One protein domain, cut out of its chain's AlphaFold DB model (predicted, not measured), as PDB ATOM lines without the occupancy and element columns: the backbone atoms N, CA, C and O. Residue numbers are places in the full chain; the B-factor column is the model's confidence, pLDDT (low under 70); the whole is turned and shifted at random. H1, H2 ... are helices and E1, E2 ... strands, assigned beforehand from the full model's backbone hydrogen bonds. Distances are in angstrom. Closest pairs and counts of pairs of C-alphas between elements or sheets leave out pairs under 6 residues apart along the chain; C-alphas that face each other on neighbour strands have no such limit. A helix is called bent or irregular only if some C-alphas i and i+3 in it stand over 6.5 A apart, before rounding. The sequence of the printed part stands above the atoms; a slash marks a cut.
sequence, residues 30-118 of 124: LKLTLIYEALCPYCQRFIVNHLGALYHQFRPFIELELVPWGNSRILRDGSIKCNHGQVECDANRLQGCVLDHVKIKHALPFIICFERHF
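Overview. This is residues 30 to 118 of the 124 residues of the protein "Gamma-interferon-inducible lysosomal thiol reductase (inferred by orthology to a human protein)" of Anisakis simplex (UniProt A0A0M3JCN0). Two parallel strands, E1 and E2, make a narrow ribbon with H1 over one face, while H2 packs along the E2 side of the ribbon and H3 sits beside H1, out beyond E2. The chain order is E1, H1, E2, H2, H3 in 89 printed residues, class mixed, compact with a radius of gyration of the C-alphas of 13.2 A, spanning 43 by 22 by 20 A.

Arrangement. E1, residues 30 to 36, H1, residues 41 to 58, and E2, residues 62 to 68, form a strand-helix-strand unit, parallel neighbours joined through a helix, with a right-handed crossover. N 32 and O 63 are within hydrogen-bond range, 2.8 A. H3, residues 104 to 117, touches residues 44 to 52 of H1, closest C-alphas Gln 44 and Glu 115, 5.2 A. H2, residues 86 to 101, and H3 form a helical hairpin and only just touch, with 3 pairs of C-alphas within 8 A, closest Leu 99 and Ala 107, 6.0 A. O i to N i+4 pairs are within range throughout H2, 11 of 14 in H1, 8 of 10 in H3.

Along the chain. E1 begins at C-alpha 30 (181.210, 211.250, 218.343); H3 ends at C-alpha 117 (187.638, 186.862, 234.282). H1, 24.6 A, is irregular: C-alphas 49 and 52 are 7.1 A apart.

Size, cuts and confidence. The printed part has no cut. The E2 to H2 link is long. No printed residue is under 70 in pLDDT.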
ATOM      1  N   LEU A  30     182.082 211.286 217.182       93.06
ATOM      2  CA  LEU A  30     181.210 211.250 218.343       93.06
ATOM      3  C   LEU A  30     182.006 210.749 219.552       93.06
ATOM      4  O   LEU A  30     182.471 209.605 219.560       93.06
ATOM      5  N   LYS A  31     182.150 211.582 220.584       95.75
ATOM      6  CA  LYS A  31     182.734 211.141 221.851       95.75
ATOM      7  C   LYS A  31     181.757 210.204 222.564       95.75
ATOM      8  O   LYS A  31     180.625 210.585 222.851       95.75
ATOM      9  N   LEU A  32     182.204 208.985 222.844       96.56
ATOM     10  CA  LEU A  32     181.471 207.983 223.606       96.56
ATOM     11  C   LEU A  32     182.242 207.695 224.892       96.56
ATOM     12  O   LEU A  32     183.315 207.098 224.844       96.56
ATOM     13  N   THR A  33     181.676 208.083 226.031       98.00
ATOM     14  CA  THR A  33     182.269 207.834 227.348       98.00
ATOM     15  C   THR A  33     181.519 206.713 228.059       98.00
ATOM     16  O   THR A  33     180.305 206.795 228.237       98.00
ATOM     17  N   LEU A  34     182.242 205.683 228.499       98.31
ATOM     18  CA  LEU A  34     181.726 204.664 229.410       98.31
ATOM     19  C   LEU A  34     182.340 204.856 230.795       98.31
ATOM     20  O   LEU A  34     183.545 204.682 230.975       98.31
ATOM     21  N   ILE A  35     181.494 205.159 231.776       98.38
ATOM     22  CA  ILE A  35     181.862 205.204 233.193       98.38
ATOM     23  C   ILE A  35     181.376 203.903 233.838       98.38
ATOM     24  O   ILE A  35     180.200 203.564 233.712       98.38
ATOM     25  N   TYR A  36     182.269 203.154 234.484       98.06
ATOM     26  CA  TYR A  36     181.985 201.792 234.953       98.06
ATOM     27  C   TYR A  36     182.756 201.424 236.228       98.06
ATOM     28  O   TYR A  36     183.634 202.172 236.654       98.06
ATOM     29  N   GLU A  37     182.412 200.285 236.834       96.81
ATOM     30  CA  GLU A  37     183.066 199.714 238.022       96.81
ATOM     31  C   GLU A  37     183.505 198.277 237.705       96.81
ATOM     32  O   GLU A  37     182.702 197.509 237.169       96.81
ATOM     33  N   ALA A  38     184.739 197.901 238.047       94.94
ATOM     34  CA  ALA A  38     185.330 196.622 237.640       94.94
ATOM     35  C   ALA A  38     184.641 195.368 238.221       94.94
ATOM     36  O   ALA A  38     184.746 194.289 237.639       94.94
ATOM     37  N   LEU A  39     183.947 195.472 239.366       93.81
ATOM     38  CA  LEU A  39     183.165 194.370 239.958       93.81
ATOM     39  C   LEU A  39     181.650 194.536 239.783       93.81
ATOM     40  O   LEU A  39     180.882 193.735 240.311       93.81
ATOM     41  N   CYS A  40     181.187 195.527 239.016       95.50
ATOM     42  CA  CYS A  40     179.765 195.642 238.719       95.50
ATOM     43  C   CYS A  40     179.357 194.610 237.647       95.50
ATOM     44  O   CYS A  40     179.788 194.717 236.492       95.50
ATOM     45  N   PRO A  41     178.453 193.657 237.953       93.56
ATOM     46  CA  PRO A  41     178.107 192.572 237.029       93.56
ATOM     47  C   PRO A  41     177.427 193.068 235.743       93.56
ATOM     48  O   PRO A  41     177.499 192.418 234.695       93.56
ATOM     49  N   TYR A  42     176.757 194.222 235.787       94.94
ATOM     50  CA  TYR A  42     176.156 194.835 234.601       94.94
ATOM     51  C   TYR A  42     177.200 195.541 233.726       94.94
ATOM     52  O   TYR A  42     177.129 195.431 232.501       94.94
ATOM     53  N   CYS A  43     178.191 196.201 234.338       96.81
ATOM     54  CA  CYS A  43     179.323 196.802 233.630       96.81
ATOM     55  C   CYS A  43     180.138 195.733 232.898       96.81
ATOM     56  O   CYS A  43     180.319 195.835 231.685       96.81
ATOM     57  N   GLN A  44     180.514 194.666 233.608       95.62
ATOM     58  CA  GLN A  44     181.227 193.518 233.047       95.62
ATOM     59  C   GLN A  44     180.479 192.933 231.849       95.62
ATOM     60  O   GLN A  44     181.029 192.799 230.755       95.62
ATOM     61  N   ARG A  45     179.178 192.655 232.012       95.25
ATOM     62  CA  ARG A  45     178.336 192.111 230.937       95.25
ATOM     63  C   ARG A  45     178.307 193.023 229.715       95.25
ATOM     64  O   ARG A  45     178.412 192.528 228.594       95.25
ATOM     65  N   PHE A  46     178.178 194.335 229.907       97.19
ATOM     66  CA  PHE A  46     178.181 195.287 228.801       97.19
ATOM     67  C   PHE A  46     179.535 195.335 228.083       97.19
ATOM     68  O   PHE A  46     179.587 195.261 226.852       97.19
ATOM     69  N   ILE A  47     180.631 195.409 228.837       97.00
ATOM     70  CA  ILE A  47     181.986 195.481 228.283       97.00
ATOM     71  C   ILE A  47     182.315 194.215 227.488       97.00
ATOM     72  O   ILE A  47     182.779 194.298 226.349       97.00
ATOM     73  N   VAL A  48     182.022 193.047 228.059       95.12
ATOM     74  CA  VAL A  48     182.361 191.750 227.466       95.12
ATOM     75  C   VAL A  48     181.502 191.434 226.241       95.12
ATOM     76  O   VAL A  48     182.033 190.915 225.259       95.12
ATOM     77  N   ASN A  49     180.203 191.749 226.276       95.50
ATOM     78  CA  ASN A  49     179.261 191.304 225.242       95.50
ATOM     79  C   ASN A  49     178.946 192.360 224.176       95.50
ATOM     80  O   ASN A  49     178.516 191.996 223.082       95.50
ATOM     81  N   HIS A  50     179.124 193.653 224.467       96.69
ATOM     82  CA  HIS A  50     178.644 194.727 223.587       96.69
ATOM     83  C   HIS A  50     179.738 195.718 223.186       96.69
ATOM     84  O   HIS A  50     179.864 196.032 221.999       96.69
ATOM     85  N   LEU A  51     180.559 196.182 224.132       96.94
ATOM     86  CA  LEU A  51     181.513 197.266 223.871       96.94
ATOM     87  C   LEU A  51     182.537 196.914 222.782       96.94
ATOM     88  O   LEU A  51     182.827 197.744 221.921       96.94
ATOM     89  N   GLY A  52     183.065 195.686 222.788       92.62
ATOM     90  CA  GLY A  52     184.037 195.241 221.786       92.62
ATOM     91  C   GLY A  52     183.486 195.280 220.356       92.62
ATOM     92  O   GLY A  52     184.140 195.812 219.455       92.62
ATOM     93  N   ALA A  53     182.265 194.774 220.155       94.50
ATOM     94  CA  ALA A  53     181.594 194.786 218.853       94.50
ATOM     95  C   ALA A  53     181.280 196.217 218.394       94.50
ATOM     96  O   ALA A  53     181.576 196.578 217.254       94.50
ATOM     97  N   LEU A  54     180.769 197.053 219.308       95.50
ATOM     98  CA  LEU A  54     180.493 198.465 219.053       95.50
ATOM     99  C   LEU A  54     181.765 199.202 218.617       95.50
ATOM    100  O   LEU A  54     181.774 199.858 217.575       95.50
ATOM    101  N   TYR A  55     182.859 199.067 219.368       95.44
ATOM    102  CA  TYR A  55     184.117 199.729 219.027       95.44
ATOM    103  C   TYR A  55     184.659 199.247 217.680       95.44
ATOM    104  O   TYR A  55     185.059 200.062 216.852       95.44
ATOM    105  N   HIS A  56     184.632 197.939 217.410       93.50
ATOM    106  CA  HIS A  56     185.097 197.404 216.131       93.50
ATOM    107  C   HIS A  56     184.318 197.988 214.942       93.50
ATOM    108  O   HIS A  56     184.928 198.386 213.946       93.50
ATOM    109  N   GLN A  57     182.991 198.079 215.062       93.94
ATOM    110  CA  GLN A  57     182.113 198.584 214.009       93.94
ATOM    111  C   GLN A  57     182.229 200.103 213.813       93.94
ATOM    112  O   GLN A  57     182.240 200.572 212.677       93.94
ATOM    113  N   PHE A  58     182.343 200.874 214.898       92.69
ATOM    114  CA  PHE A  58     182.190 202.331 214.850       92.69
ATOM    115  C   PHE A  58     183.471 203.135 215.118       92.69
ATOM    116  O   PHE A  58     183.432 204.359 215.007       92.69
ATOM    117  N   ARG A  59     184.628 202.505 215.386       92.25
ATOM    118  CA  ARG A  59     185.917 203.200 215.642       92.25
ATOM    119  C   ARG A  59     186.325 204.304 214.646       92.25
ATOM    120  O   ARG A  59     187.048 205.204 215.076       92.25
ATOM    121  N   PRO A  60     185.943 204.302 213.348       90.38
ATOM    122  CA  PRO A  60     186.258 205.431 212.469       90.38
ATOM    123  C   PRO A  60     185.480 206.705 212.828       90.38
ATOM    124  O   PRO A  60     185.969 207.797 212.561       90.38
ATOM    125  N   PHE A  61     184.308 206.555 213.448       90.94
ATOM    126  CA  PHE A  61     183.333 207.618 213.705       90.94
ATOM    127  C   PHE A  61     183.233 208.019 215.178       90.94
ATOM    128  O   PHE A  61     182.607 209.029 215.480       90.94
ATOM    129  N   ILE A  62     183.828 207.242 216.090       94.06
ATOM    130  CA  ILE A  62     183.773 207.511 217.530       94.06
ATOM    131  C   ILE A  62     185.151 207.769 218.132       94.06
ATOM    132  O   ILE A  62     186.167 207.220 217.695       94.06
ATOM    133  N   GLU A  63     185.157 208.570 219.188       95.38
ATOM    134  CA  GLU A  63     186.244 208.676 220.152       95.38
ATOM    135  C   GLU A  63     185.790 207.994 221.446       95.38
ATOM    136  O   GLU A  63     184.896 208.487 222.129       95.38
ATOM    137  N   LEU A  64     186.354 206.821 221.745       97.38
ATOM    138  CA  LEU A  64     185.986 206.042 222.928       97.38
ATOM    139  C   LEU A  64     186.827 206.466 224.137       97.38
ATOM    140  O   LEU A  64     188.053 206.358 224.100       97.38
ATOM    141  N   GLU A  65     186.154 206.850 225.216       97.94
ATOM    142  CA  GLU A  65     186.727 207.138 226.529       97.94
ATOM    143  C   GLU A  65     186.184 206.132 227.553       97.94
ATOM    144  O   GLU A  65     184.980 205.883 227.622       97.94
ATOM    145  N   LEU A  66     187.075 205.540 228.346       98.50
ATOM    146  CA  LEU A  66     186.726 204.591 229.401       98.50
ATOM    147  C   LEU A  66     187.145 205.181 230.744       98.50
ATOM    148  O   LEU A  66     188.278 205.628 230.888       98.50
ATOM    149  N   VAL A  67     186.242 205.167 231.722       98.44
ATOM    150  CA  VAL A  67     186.472 205.737 233.055       98.44
ATOM    151  C   VAL A  67     186.103 204.695 234.121       98.44
ATOM    152  O   VAL A  67     184.927 204.579 234.479       98.44
ATOM    153  N   PRO A  68     187.080 203.916 234.623       97.94
ATOM    154  CA  PRO A  68     186.864 202.959 235.704       97.94
ATOM    155  C   PRO A  68     186.760 203.707 237.044       97.94
ATOM    156  O   PRO A  68     187.750 203.960 237.727       97.94
ATOM    157  N   TRP A  69     185.545 204.126 237.384       97.06
ATOM    158  CA  TRP A  69     185.213 204.862 238.606       97.06
ATOM    159  C   TRP A  69     183.798 204.519 239.074       97.06
ATOM    160  O   TRP A  69     183.603 204.066 240.202       97.06
ATOM    161  N   GLY A  70     182.813 204.732 238.193       95.50
ATOM    162  CA  GLY A  70     181.401 204.444 238.435       95.50
ATOM    163  C   GLY A  70     180.872 205.100 239.706       95.50
ATOM    164  O   GLY A  70     180.895 206.322 239.836       95.50
ATOM    165  N   ASN A  71     180.398 204.287 240.645       96.75
ATOM    166  CA  ASN A  71     179.820 204.749 241.906       96.75
ATOM    167  C   ASN A  71     180.841 204.930 243.043       96.75
ATOM    168  O   ASN A  71     180.441 205.152 244.192       96.75
ATOM    169  N   SER A  72     182.142 204.850 242.744       97.00
ATOM    170  CA  SER A  72     183.201 205.119 243.719       97.00
ATOM    171  C   SER A  72     183.063 206.526 244.311       97.00
ATOM    172  O   SER A  72     182.649 207.479 243.645       97.00
ATOM    173  N   ARG A  73     183.410 206.671 245.590       97.19
ATOM    174  CA  ARG A  73     183.278 207.922 246.347       97.19
ATOM    175  C   ARG A  73     184.594 208.285 247.005       97.19
ATOM    176  O   ARG A  73     185.249 207.421 247.577       97.19
ATOM    177  N   ILE A  74     184.925 209.568 246.996       96.75
ATOM    178  CA  ILE A  74     186.008 210.114 247.816       96.75
ATOM    179  C   ILE A  74     185.418 210.441 249.190       96.75
ATOM    180  O   ILE A  74     184.433 211.177 249.292       96.75
ATOM    181  N   LEU A  75     185.973 209.846 250.242       96.88
ATOM    182  CA  LEU A  75     185.580 210.092 251.626       96.88
ATOM    183  C   LEU A  75     186.252 211.365 252.164       96.88
ATOM    184  O   LEU A  75     187.126 211.954 251.532       96.88
ATOM    185  N   ARG A  76     185.838 211.811 253.355       97.50
ATOM    186  CA  ARG A  76     186.353 213.050 253.971       97.50
ATOM    187  C   ARG A  76     187.853 213.010 254.266       97.50
ATOM    188  O   ARG A  76     188.482 214.058 254.292       97.50
ATOM    189  N   ASP A  77     188.402 211.824 254.498       96.88
ATOM    190  CA  ASP A  77     189.829 211.594 254.732       96.88
ATOM    191  C   ASP A  77     190.636 211.451 253.426       96.88
ATOM    192  O   ASP A  77     191.834 211.186 253.467       96.88
ATOM    193  N   GLY A  78     189.993 211.621 252.264       95.06
ATOM    194  CA  GLY A  78     190.608 211.464 250.948       95.06
ATOM    195  C   GLY A  78     190.714 210.015 250.470       95.06
ATOM    196  O   GLY A  78     191.143 209.790 249.339       95.06
ATOM    197  N   SER A  79     190.307 209.032 251.280       95.12
ATOM    198  CA  SER A  79     190.266 207.638 250.840       95.12
ATOM    199  C   SER A  79     189.153 207.410 249.811       95.12
ATOM    200  O   SER A  79     188.146 208.122 249.776       95.12
ATOM    201  N   ILE A  80     189.339 206.413 248.944       96.62
ATOM    202  CA  ILE A  80     188.353 206.031 247.929       96.62
ATOM    203  C   ILE A  80     187.569 204.836 248.461       96.62
ATOM    204  O   ILE A  80     188.153 203.836 248.874       96.62
ATOM    205  N   LYS A  81     186.240 204.928 248.417       97.56
ATOM    206  CA  LYS A  81     185.325 203.834 248.732       97.56
ATOM    207  C   LYS A  81     184.598 203.391 247.471       97.56
ATOM    208  O   LYS A  81     183.896 204.198 246.862       97.56
ATOM    209  N   CYS A  82     184.707 202.112 247.144       97.56
ATOM    210  CA  CYS A  82     183.985 201.477 246.044       97.56
ATOM    211  C   CYS A  82     182.830 200.616 246.583       97.56
ATOM    212  O   CYS A  82     182.810 200.273 247.772       97.56
ATOM    213  N   ASN A  83     181.844 200.306 245.742       94.56
ATOM    214  CA  ASN A  83     180.644 199.581 246.162       94.56
ATOM    215  C   ASN A  83     180.952 198.127 246.525       94.56
ATOM    216  O   ASN A  83     180.395 197.607 247.490       94.56
ATOM    217  N   HIS A  84     181.881 197.503 245.800       92.62
ATOM    218  CA  HIS A  84     182.281 196.111 246.004       92.62
ATOM    219  C   HIS A  84     183.603 195.989 246.788       92.62
ATOM    220  O   HIS A  84     184.338 195.009 246.671       92.62
ATOM    221  N   GLY A  85     183.913 196.991 247.619       94.69
ATOM    222  CA  GLY A  85     185.060 196.980 248.529       94.69
ATOM    223  C   GLY A  85     186.408 197.288 247.868       94.69
ATOM    224  O   GLY A  85     186.484 197.787 246.746       94.69
ATOM    225  N   GLN A  86     187.495 197.019 248.598       95.50
ATOM    226  CA  GLN A  86     188.846 197.433 248.197       95.50
ATOM    227  C   GLN A  86     189.325 196.757 246.905       95.50
ATOM    228  O   GLN A  86     190.004 197.388 246.104       95.50
ATOM    229  N   VAL A  87     188.918 195.507 246.666       95.19
ATOM    230  CA  VAL A  87     189.289 194.750 245.458       95.19
ATOM    231  C   VAL A  87     188.798 195.452 244.188       95.19
ATOM    232  O   VAL A  87     189.533 195.532 243.206       95.19
ATOM    233  N   GLU A  88     187.586 196.014 244.211       96.12
ATOM    234  CA  GLU A  88     187.086 196.842 243.110       96.12
ATOM    235  C   GLU A  88     187.894 198.127 242.954       96.12
ATOM    236  O   GLU A  88     188.236 198.491 241.832       96.12
ATOM    237  N   CYS A  89     188.235 198.803 244.055       97.38
ATOM    238  CA  CYS A  89     189.040 200.021 243.992       97.38
ATOM    239  C   CYS A  89     190.417 199.774 243.366       97.38
ATOM    240  O   CYS A  89     190.860 200.554 242.521       97.38
ATOM    241  N   ASP A  90     191.075 198.681 243.743       96.81
ATOM    242  CA  ASP A  90     192.387 198.318 243.210       96.81
ATOM    243  C   ASP A  90     192.302 197.965 241.718       96.81
ATOM    244  O   ASP A  90     193.169 198.356 240.933       96.81
ATOM    245  N   ALA A  91     191.225 197.298 241.298       97.06
ATOM    246  CA  ALA A  91     190.974 196.995 239.894       97.06
ATOM    247  C   ALA A  91     190.630 198.232 239.060       97.06
ATOM    248  O   ALA A  91     191.203 198.410 237.983       97.06
ATOM    249  N   ASN A  92     189.771 199.119 239.573       98.12
ATOM    250  CA  ASN A  92     189.472 200.403 238.944       98.12
ATOM    251  C   ASN A  92     190.768 201.202 238.732       98.12
ATOM    252  O   ASN A  92     191.032 201.703 237.637       98.12
ATOM    253  N   ARG A  93     191.632 201.246 239.756       97.75
ATOM    254  CA  ARG A  93     192.947 201.893 239.687       97.75
ATOM    255  C   ARG A  93     193.853 201.252 238.638       97.75
ATOM    256  O   ARG A  93     194.447 201.977 237.844       97.75
ATOM    257  N   LEU A  94     193.957 199.922 238.610       98.06
ATOM    258  CA  LEU A  94     194.785 199.206 237.636       98.06
ATOM    259  C   LEU A  94     194.347 199.510 236.198       98.06
ATOM    260  O   LEU A  94     195.180 199.826 235.350       98.06
ATOM    261  N   GLN A  95     193.044 199.446 235.926       98.38
ATOM    262  CA  GLN A  95     192.503 199.766 234.607       98.38
ATOM    263  C   GLN A  95     192.727 201.239 234.248       98.38
ATOM    264  O   GLN A  95     193.073 201.534 233.105       98.38
ATOM    265  N   GLY A  96     192.614 202.149 235.221       98.25
ATOM    266  CA  GLY A  96     192.978 203.557 235.061       98.25
ATOM    267  C   GLY A  96     194.441 203.739 234.641       98.25
ATOM    268  O   GLY A  96     194.711 204.427 233.661       98.25
ATOM    269  N   CYS A  97     195.382 203.055 235.301       98.44
ATOM    270  CA  CYS A  97     196.801 203.077 234.922       98.44
ATOM    271  C   CYS A  97     197.043 202.533 233.506       98.44
ATOM    272  O   CYS A  97     197.862 203.069 232.761       98.44
ATOM    273  N   VAL A  98     196.332 201.475 233.108       98.44
ATOM    274  CA  VAL A  98     196.424 200.939 231.743       98.44
ATOM    275  C   VAL A  98     195.936 201.971 230.728       98.44
ATOM    276  O   VAL A  98     196.586 202.162 229.707       98.44
ATOM    277  N   LEU A  99     194.828 202.659 231.004       98.38
ATOM    278  CA  LEU A  99     194.277 203.688 230.119       98.38
ATOM    279  C   LEU A  99     195.171 204.933 230.010       98.38
ATOM    280  O   LEU A  99     195.202 205.547 228.946       98.38
ATOM    281  N   ASP A 100     195.921 205.267 231.062       98.19
ATOM    282  CA  ASP A 100     196.888 206.375 231.061       98.19
ATOM    283  C   ASP A 100     198.131 206.074 230.204       98.19
ATOM    284  O   ASP A 100     198.651 206.935 229.495       98.19
ATOM    285  N   HIS A 101     198.597 204.822 230.207       98.06
ATOM    286  CA  HIS A 101     199.844 204.439 229.531       98.06
ATOM    287  C   HIS A 101     199.657 203.757 228.172       98.06
ATOM    288  O   HIS A 101     200.603 203.661 227.385       98.06
ATOM    289  N   VAL A 102     198.458 203.258 227.869       97.69
ATOM    290  CA  VAL A 102     198.205 202.412 226.702       97.69
ATOM    291  C   VAL A 102     197.098 203.007 225.839       97.69
ATOM    292  O   VAL A 102     195.995 203.294 226.290       97.69
ATOM    293  N   LYS A 103     197.361 203.122 224.531       96.38
ATOM    294  CA  LYS A 103     196.356 203.587 223.559       96.38
ATOM    295  C   LYS A 103     195.105 202.706 223.614       96.38
ATOM    296  O   LYS A 103     195.222 201.481 223.642       96.38
ATOM    297  N   ILE A 104     193.923 203.313 223.471       96.06
ATOM    298  CA  ILE A 104     192.620 202.628 223.572       96.06
ATOM    299  C   ILE A 104     192.516 201.347 222.723       96.06
ATOM    300  O   ILE A 104     191.968 200.348 223.171       96.06
ATOM    301  N   LYS A 105     193.136 201.330 221.531       94.75
ATOM    302  CA  LYS A 105     193.182 200.158 220.634       94.75
ATOM    303  C   LYS A 105     193.843 198.911 221.249       94.75
ATOM    304  O   LYS A 105     193.610 197.810 220.766       94.75
ATOM    305  N   HIS A 106     194.684 199.092 222.265       96.25
ATOM    306  CA  HIS A 106     195.372 198.033 223.004       96.25
ATOM    307  C   HIS A 106     194.824 197.886 224.431       96.25
ATOM    308  O   HIS A 106     194.726 196.765 224.923       96.25
ATOM    309  N   ALA A 107     194.405 198.986 225.065       97.94
ATOM    310  CA  ALA A 107     193.790 198.955 226.390       97.94
ATOM    311  C   ALA A 107     192.432 198.232 226.384       97.94
ATOM    312  O   ALA A 107     192.159 197.438 227.276       97.94
ATOM    313  N   LEU A 108     191.596 198.440 225.358       97.69
ATOM    314  CA  LEU A 108     190.259 197.841 225.301       97.69
ATOM    315  C   LEU A 108     190.282 196.296 225.289       97.69
ATOM    316  O   LEU A 108     189.555 195.708 226.086       97.69
ATOM    317  N   PRO A 109     191.107 195.605 224.472       97.12
ATOM    318  CA  PRO A 109     191.248 194.149 224.573       97.12
ATOM    319  C   PRO A 109     191.687 193.660 225.960       97.12
ATOM    320  O   PRO A 109     191.170 192.648 226.431       97.12
ATOM    321  N   PHE A 110     192.603 194.381 226.621       97.44
ATOM    322  CA  PHE A 110     193.003 194.072 227.996       97.44
ATOM    323  C   PHE A 110     191.814 194.200 228.953       97.44
ATOM    324  O   PHE A 110     191.545 193.263 229.693       97.44
ATOM    325  N   ILE A 111     191.070 195.308 228.892       97.81
ATOM    326  CA  ILE A 111     189.902 195.554 229.748       97.81
ATOM    327  C   ILE A 111     188.820 194.494 229.507       97.81
ATOM    328  O   ILE A 111     188.322 193.919 230.463       97.81
ATOM    329  N   ILE A 112     188.506 194.146 228.254       97.06
ATOM    330  CA  ILE A 112     187.534 193.081 227.941       97.06
ATOM    331  C   ILE A 112     187.973 191.735 228.531       97.06
ATOM    332  O   ILE A 112     187.147 190.997 229.067       97.06
ATOM    333  N   CYS A 113     189.260 191.396 228.421       96.69
ATOM    334  CA  CYS A 113     189.809 190.178 229.013       96.69
ATOM    335  C   CYS A 113     189.710 190.214 230.543       96.69
ATOM    336  O   CYS A 113     189.249 189.253 231.157       96.69
ATOM    337  N   PHE A 114     190.093 191.338 231.146       95.81
ATOM    338  CA  PHE A 114     190.045 191.547 232.583       95.81
ATOM    339  C   PHE A 114     188.611 191.397 233.105       95.81
ATOM    340  O   PHE A 114     188.357 190.514 233.913       95.81
ATOM    341  N   GLU A 115     187.654 192.151 232.564       95.00
ATOM    342  CA  GLU A 115     186.234 192.133 232.952       95.00
ATOM    343  C   GLU A 115     185.550 190.775 232.727       95.00
ATOM    344  O   GLU A 115     184.579 190.448 233.401       95.00
ATOM    345  N   ARG A 116     186.047 189.948 231.796       94.25
ATOM    346  CA  ARG A 116     185.532 188.586 231.576       94.25
ATOM    347  C   ARG A 116     185.907 187.618 232.700       94.25
ATOM    348  O   ARG A 116     185.180 186.656 232.935       94.25
ATOM    349  N   HIS A 117     187.060 187.817 233.331       88.81
ATOM    350  CA  HIS A 117     187.638 186.862 234.282       88.81
ATOM    351  C   HIS A 117     187.696 187.391 235.718       88.81
ATOM    352  O   HIS A 117     187.844 186.608 236.659       88.81
ATOM    353  N   PHE A 118     187.590 188.703 235.895       79.44
ATOM    354  CA  PHE A 118     187.586 189.367 237.186       79.44
ATOM    355  C   PHE A 118     186.208 189.211 237.845       79.44
ATOM    356  O   PHE A 118     185.185 189.422 237.207       79.44
TER     357      PHE A 118